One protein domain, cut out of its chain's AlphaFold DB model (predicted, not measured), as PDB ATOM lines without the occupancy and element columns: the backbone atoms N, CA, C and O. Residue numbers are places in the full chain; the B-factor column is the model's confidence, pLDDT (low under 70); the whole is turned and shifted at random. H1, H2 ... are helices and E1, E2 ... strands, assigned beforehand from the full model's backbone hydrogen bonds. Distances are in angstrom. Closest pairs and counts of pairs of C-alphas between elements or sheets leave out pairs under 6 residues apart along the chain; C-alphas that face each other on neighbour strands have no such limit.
ATOM      1  N   ARG A 174      39.544  88.267  32.380       69.12
ATOM      2  CA  ARG A 174      39.036  87.984  31.029       69.12
ATOM      3  C   ARG A 174      38.441  89.251  30.421       69.12
ATOM      4  O   ARG A 174      37.537  89.856  30.981       69.12
ATOM      5  N   GLY A 175      38.900  89.613  29.225       65.88
ATOM      6  CA  GLY A 175      38.381  90.786  28.515       65.88
ATOM      7  C   GLY A 175      38.966  92.125  28.974       65.88
ATOM      8  O   GLY A 175      38.629  93.141  28.369       65.88
ATOM      9  N   LEU A 176      39.854  92.126  29.974       69.88
ATOM     10  CA  LEU A 176      40.526  93.324  30.487       69.88
ATOM     11  C   LEU A 176      42.016  93.352  30.117       69.88
ATOM     12  O   LEU A 176      42.541  94.397  29.740       69.88
ATOM     13  N   MET A 177      42.698  92.203  30.162       68.62
ATOM     14  CA  MET A 177      44.142  92.143  29.913       68.62
ATOM     15  C   MET A 177      44.499  92.398  28.448       68.62
ATOM     16  O   MET A 177      44.116  91.635  27.559       68.62
ATOM     17  N   ARG A 178      45.304  93.435  28.199       74.69
ATOM     18  CA  ARG A 178      45.867  93.771  26.883       74.69
ATOM     19  C   ARG A 178      47.387  93.694  26.914       74.69
ATOM     20  O   ARG A 178      48.016  94.022  27.915       74.69
ATOM     21  N   CYS A 179      47.985  93.263  25.809       68.56
ATOM     22  CA  CYS A 179      49.437  93.208  25.693       68.56
ATOM     23  C   CYS A 179      50.017  94.620  25.560       68.56
ATOM     24  O   CYS A 179      49.669  95.327  24.621       68.56
ATOM     25  N   ILE A 180      50.968  95.000  26.415       66.19
ATOM     26  CA  ILE A 180      51.612  96.325  26.354       66.19
ATOM     27  C   ILE A 180      52.339  96.593  25.024       66.19
ATOM     28  O   ILE A 180      52.472  97.735  24.608       66.19
ATOM     29  N   ARG A 181      52.788  95.540  24.329       66.44
ATOM     30  CA  ARG A 181      53.600  95.651  23.107       66.44
ATOM     31  C   ARG A 181      52.775  95.825  21.829       66.44
ATOM     32  O   ARG A 181      53.250  96.449  20.895       66.44
ATOM     33  N   CYS A 182      51.569  95.256  21.758       67.06
ATOM     34  CA  CYS A 182      50.724  95.300  20.549       67.06
ATOM     35  C   CYS A 182      49.265  95.697  20.813       67.06
ATOM     36  O   CYS A 182      48.444  95.672  19.903       67.06
ATOM     37  N   ASN A 183      48.916  95.991  22.065       66.19
ATOM     38  CA  ASN A 183      47.587  96.374  22.547       66.19
ATOM     39  C   ASN A 183      46.437  95.383  22.246       66.19
ATOM     40  O   ASN A 183      45.259  95.655  22.514       66.19
ATOM     41  N   ARG A 184      46.749  94.194  21.714       68.25
ATOM     42  CA  ARG A 184      45.772  93.125  21.487       68.25
ATOM     43  C   ARG A 184      45.285  92.571  22.818       68.25
ATOM     44  O   ARG A 184      46.052  92.454  23.777       68.25
ATOM     45  N   LEU A 185      44.007  92.204  22.850       71.12
ATOM     46  CA  LEU A 185      43.424  91.507  23.987       71.12
ATOM     47  C   LEU A 185      44.137  90.160  24.171       71.12
ATOM     48  O   LEU A 185      44.286  89.393  23.216       71.12
ATOM     49  N   MET A 186      44.601  89.895  25.388       75.69
ATOM     50  CA  MET A 186      45.304  88.662  25.714       75.69
ATOM     51  C   MET A 186      44.318  87.503  25.869       75.69
ATOM     52  O   MET A 186      43.196  87.663  26.351       75.69
ATOM     53  N   GLN A 187      44.757  86.315  25.469       80.06
ATOM     54  CA  GLN A 187      43.998  85.074  25.591       80.06
ATOM     55  C   GLN A 187      44.341  84.383  26.911       80.06
ATOM     56  O   GLN A 187      45.513  84.301  27.268       80.06
ATOM     57  N   GLY A 188      43.346  83.843  27.612       78.81
ATOM     58  CA  GLY A 188      43.586  82.993  28.778       78.81
ATOM     59  C   GLY A 188      44.174  81.635  28.374       78.81
ATOM     60  O   GLY A 188      43.770  81.054  27.366       78.81
ATOM     61  N   THR A 189      45.127  81.129  29.149       77.50
ATOM     62  CA  THR A 189      45.684  79.775  29.033       77.50
ATOM     63  C   THR A 189      45.993  79.224  30.423       77.50
ATOM     64  O   THR A 189      46.372  79.981  31.311       77.50
ATOM     65  N   TRP A 190      45.883  77.910  30.609       80.44
ATOM     66  CA  TRP A 190      46.323  77.237  31.833       80.44
ATOM     67  C   TRP A 190      47.649  76.534  31.583       80.44
ATOM     68  O   TRP A 190      47.753  75.737  30.654       80.44
ATOM     69  N   ASN A 191      48.646  76.819  32.414       67.69
ATOM     70  CA  ASN A 191      49.947  76.158  32.377       67.69
ATOM     71  C   ASN A 191      50.296  75.704  33.797       67.69
ATOM     72  O   ASN A 191      50.201  76.500  34.724       67.69
ATOM     73  N   ASN A 192      50.730  74.450  33.969       73.06
ATOM     74  CA  ASN A 192      51.113  73.888  35.276       73.06
ATOM     75  C   ASN A 192      50.051  74.102  36.376       73.06
ATOM     76  O   ASN A 192      50.394  74.489  37.485       73.06
ATOM     77  N   ALA A 193      48.771  73.882  36.050       75.12
ATOM     78  CA  ALA A 193      47.635  74.109  36.952       75.12
ATOM     79  C   ALA A 193      47.487  75.556  37.469       75.12
ATOM     80  O   ALA A 193      46.817  75.790  38.469       75.12
ATOM     81  N   GLU A 194      48.050  76.540  36.762       71.50
ATOM     82  CA  GLU A 194      47.878  77.957  37.074       71.50
ATOM     83  C   GLU A 194      47.351  78.756  35.867       71.50
ATOM     84  O   GLU A 194      47.677  78.427  34.718       71.50
ATOM     85  N   PRO A 195      46.557  79.820  36.104       79.50
ATOM     86  CA  PRO A 195      46.029  80.677  35.050       79.50
ATOM     87  C   PRO A 195      47.058  81.706  34.557       79.50
ATOM     88  O   PRO A 195      47.738  82.394  35.323       79.50
ATOM     89  N   TYR A 196      47.137  81.845  33.237       82.50
ATOM     90  CA  TYR A 196      47.980  82.800  32.525       82.50
ATOM     91  C   TYR A 196      47.180  83.545  31.460       82.50
ATOM     92  O   TYR A 196      46.233  83.029  30.873       82.50
ATOM     93  N   TYR A 197      47.657  84.734  31.123       78.06
ATOM     94  CA  TYR A 197      47.296  85.483  29.933       78.06
ATOM     95  C   TYR A 197      48.440  85.395  28.932       78.06
ATOM     96  O   TYR A 197      49.601  85.599  29.286       78.06
ATOM     97  N   ARG A 198      48.127  85.122  27.666       79.81
ATOM     98  CA  ARG A 198      49.105  85.072  26.578       79.81
ATOM     99  C   ARG A 198      48.725  85.976  25.415       79.81
ATOM    100  O   ARG A 198      47.561  86.059  25.024       79.81
ATOM    101  N   CYS A 199      49.726  86.604  24.816       77.88
ATOM    102  CA  CYS A 199      49.622  87.257  23.520       77.88
ATOM    103  C   CYS A 199      50.559  86.560  22.538       77.88
ATOM    104  O   CYS A 199      51.750  86.420  22.816       77.88
ATOM    105  N   ARG A 200      50.028  86.134  21.390       82.88
ATOM    106  CA  ARG A 200      50.808  85.543  20.300       82.88
ATOM    107  C   ARG A 200      50.706  86.441  19.076       82.88
ATOM    108  O   ARG A 200      49.619  86.593  18.514       82.88
ATOM    109  N   LEU A 201      51.840  86.998  18.660       78.44
ATOM    110  CA  LEU A 201      51.956  87.768  17.426       78.44
ATOM    111  C   LEU A 201      52.986  87.075  16.521       78.44
ATOM    112  O   LEU A 201      54.164  87.033  16.876       78.44
ATOM    113  N   PRO A 202      52.560  86.465  15.401       83.31
ATOM    114  CA  PRO A 202      53.475  85.956  14.383       83.31
ATOM    115  C   PRO A 202      54.413  87.055  13.866       83.31
ATOM    116  O   PRO A 202      54.005  88.211  13.777       83.31
ATOM    117  N   ALA A 203      55.645  86.685  13.507       76.81
ATOM    118  CA  ALA A 203      56.664  87.638  13.058       76.81
ATOM    119  C   ALA A 203      56.222  88.411  11.804       76.81
ATOM    120  O   ALA A 203      56.360  89.625  11.766       76.81
ATOM    121  N   GLU A 204      55.584  87.736  10.845       80.50
ATOM    122  CA  GLU A 204      55.010  88.356   9.640       80.50
ATOM    123  C   GLU A 204      54.038  89.497   9.985       80.50
ATOM    124  O   GLU A 204      54.157  90.605   9.467       80.50
ATOM    125  N   GLN A 205      53.123  89.265  10.935       75.44
ATOM    126  CA  GLN A 205      52.175  90.282  11.404       75.44
ATOM    127  C   GLN A 205      52.845  91.405  12.204       75.44
ATOM    128  O   GLN A 205      52.345  92.531  12.204       75.44
ATOM    129  N   ALA A 206      53.932  91.111  12.917       68.94
ATOM    130  CA  ALA A 206      54.696  92.113  13.652       68.94
ATOM    131  C   ALA A 206      55.410  93.069  12.683       68.94
ATOM    132  O   ALA A 206      55.278  94.284  12.822       68.94
ATOM    133  N   THR A 207      56.074  92.522  11.660       74.62
ATOM    134  CA  THR A 207      56.763  93.287  10.614       74.62
ATOM    135  C   THR A 207      55.785  94.123   9.794       74.62
ATOM    136  O   THR A 207      55.997  95.325   9.646       74.62
ATOM    137  N   ALA A 208      54.673  93.530   9.337       72.94
ATOM    138  CA  ALA A 208      53.665  94.227   8.532       72.94
ATOM    139  C   ALA A 208      53.086  95.466   9.239       72.94
ATOM    140  O   ALA A 208      52.854  96.492   8.609       72.94
ATOM    141  N   ASN A 209      52.906  95.391  10.561       69.94
ATOM    142  CA  ASN A 209      52.357  96.489  11.360       69.94
ATOM    143  C   ASN A 209      53.435  97.355  12.042       69.94
ATOM    144  O   ASN A 209      53.089  98.223  12.840       69.94
ATOM    145  N   ARG A 210      54.729  97.112  11.771       75.00
ATOM    146  CA  ARG A 210      55.881  97.766  12.430       75.00
ATOM    147  C   ARG A 210      55.809  97.723  13.965       75.00
ATOM    148  O   ARG A 210      56.191  98.664  14.654       75.00
ATOM    149  N   ILE A 211      55.305  96.619  14.516       71.81
ATOM    150  CA  ILE A 211      55.134  96.427  15.958       71.81
ATOM    151  C   ILE A 211      56.312  95.619  16.505       71.81
ATOM    152  O   ILE A 211      56.481  94.446  16.177       71.81
ATOM    153  N   SER A 212      57.072  96.200  17.434       69.69
ATOM    154  CA  SER A 212      58.088  95.464  18.192       69.69
ATOM    155  C   SER A 212      57.425  94.574  19.249       69.69
ATOM    156  O   SER A 212      57.053  95.042  20.328       69.69
ATOM    157  N   HIS A 213      57.269  93.279  18.966       75.62
ATOM    158  CA  HIS A 213      56.634  92.310  19.867       75.62
ATOM    159  C   HIS A 213      57.268  90.913  19.702       75.62
ATOM    160  O   HIS A 213      57.323  90.403  18.583       75.62
ATOM    161  N   PRO A 214      57.707  90.243  20.785       67.88
ATOM    162  CA  PRO A 214      58.261  88.888  20.696       67.88
ATOM    163  C   PRO A 214      57.171  87.877  20.321       67.88
ATOM    164  O   PRO A 214      56.005  88.088  20.627       67.88
ATOM    165  N   ARG A 215      57.503  86.733  19.715       72.94
ATOM    166  CA  ARG A 215      56.485  85.786  19.206       72.94
ATOM    167  C   ARG A 215      55.388  85.427  20.222       72.94
ATOM    168  O   ARG A 215      54.221  85.308  19.848       72.94
ATOM    169  N   ASN A 216      55.758  85.267  21.493       73.62
ATOM    170  CA  ASN A 216      54.819  85.053  22.588       73.62
ATOM    171  C   ASN A 216      55.158  85.950  23.785       73.62
ATOM    172  O   ASN A 216      56.319  86.053  24.172       73.62
ATOM    173  N   VAL A 217      54.131  86.520  24.407       73.56
ATOM    174  CA  VAL A 217      54.198  87.200  25.708       73.56
ATOM    175  C   VAL A 217      53.266  86.458  26.657       73.56
ATOM    176  O   VAL A 217      52.111  86.229  26.303       73.56
ATOM    177  N   TYR A 218      53.749  86.099  27.844       77.75
ATOM    178  CA  TYR A 218      52.963  85.440  28.889       77.75
ATOM    179  C   TYR A 218      52.948  86.293  30.155       77.75
ATOM    180  O   TYR A 218      53.955  86.897  30.512       77.75
ATOM    181  N   LEU A 219      51.817  86.296  30.851       69.94
ATOM    182  CA  LEU A 219      51.650  86.914  32.156       69.94
ATOM    183  C   LEU A 219      50.846  85.973  33.046       69.94
ATOM    184  O   LEU A 219      49.720  85.618  32.713       69.94
ATOM    185  N   ARG A 220      51.416  85.566  34.177       74.25
ATOM    186  CA  ARG A 220      50.701  84.783  35.188       74.25
ATOM    187  C   ARG A 220      49.623  85.658  35.835       74.25
ATOM    188  O   ARG A 220      49.905  86.802  36.184       74.25
ATOM    189  N   GLU A 221      48.410  85.141  36.007       75.75
ATOM    190  CA  GLU A 221      47.284  85.923  36.540       75.75
ATOM    191  C   GLU A 221      47.569  86.469  37.945       75.75
ATOM    192  O   GLU A 221      47.299  87.634  38.220       75.75
ATOM    193  N   THR A 222      48.209  85.681  38.810       68.25
ATOM    194  CA  THR A 222      48.582  86.104  40.169       68.25
ATOM    195  C   THR A 222      49.524  87.312  40.185       68.25
ATOM    196  O   THR A 222      49.397  88.173  41.057       68.25
ATOM    197  N   ASN A 223      50.410  87.437  39.191       67.12
ATOM    198  CA  ASN A 223      51.301  88.593  39.053       67.12
ATOM    199  C   ASN A 223      50.540  89.858  38.632       67.12
ATOM    200  O   ASN A 223      50.958  90.956  38.982       67.12
TER     201      ASN A 223
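This is residues 174 to 223 of the 315 residues of the protein "Recombinase family protein" of Streptomyces sp. PSKA01 (UniProt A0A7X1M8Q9). A small, strongly twisted sheet of three antiparallel strands makes the main body, with one short helix, H1, beyond one end of it in the excursion that joins E2 to E3. The first residues, 174 to 186, form a long stretch with no named element that folds back over one face of the sheet before running into E1. The printed part has 50 residues with three named strands and one named helix, in the order E1, E2, H1, E3 along the chain; the sheet's order is E1, E2, E3. The class is mixed, helices and strands, though under half of the residues are in named elements. The whole is elongated, spanning 35 by 20 by 14 A, and only just compact, close to loose, with a radius of gyration of the C-alphas of 11.4 A.

The longest strand, E2, holds residues 194 to 200 and runs 18.6 A from its first to its last C-alpha. E1, residues 187 to 191, measures 12.7 A and begins with C-alpha 187 at (43.998, 85.074, 25.591). E3, residues 216 to 220, measures 13.3 A and ends with C-alpha 220 at (50.701, 84.783, 35.188). H1, residues 203 to 208, measures 8.5 A, with C-alpha 208 at (53.665, 94.227, 8.532).

E2 is the inner strand of the sheet, and E1 and E3 are its edge strands. E1 and E2 form a hairpin over a tight link, antiparallel, with 133 degrees between their directions. The C-alphas of Gly 188 and Tyr 197 face each other at 4.6 A, and N 189 and O 196 are within hydrogen-bond range at 2.8 A. E2 and E3 are antiparallel at 155 degrees. The C-alphas of Tyr 196 and Arg 220 face each other at 4.3 A, and N 217 and O 199 are within hydrogen-bond range at 2.9 A. The sheet's C-alphas lie up to 5.1 A off their best plane. H1 is not on the sheet, with 0 pairs of C-alphas within 10 A, and it is apart from E1. In H1 every O i to N i+4 pair is within hydrogen-bond range.

The two C-alphas farthest apart in the domain are those of Ala 193 and Ala 208, at 35.3 A. The printed part has no cut. The link from E2 to H1 is tight, and that from H1 to E3, with 7 residues, is short; no link is long. The mean pLDDT of the printed part is 73.5, and 18 residues are under 70, among them residues 174 to 177, 179 to 184 and 222 to 223.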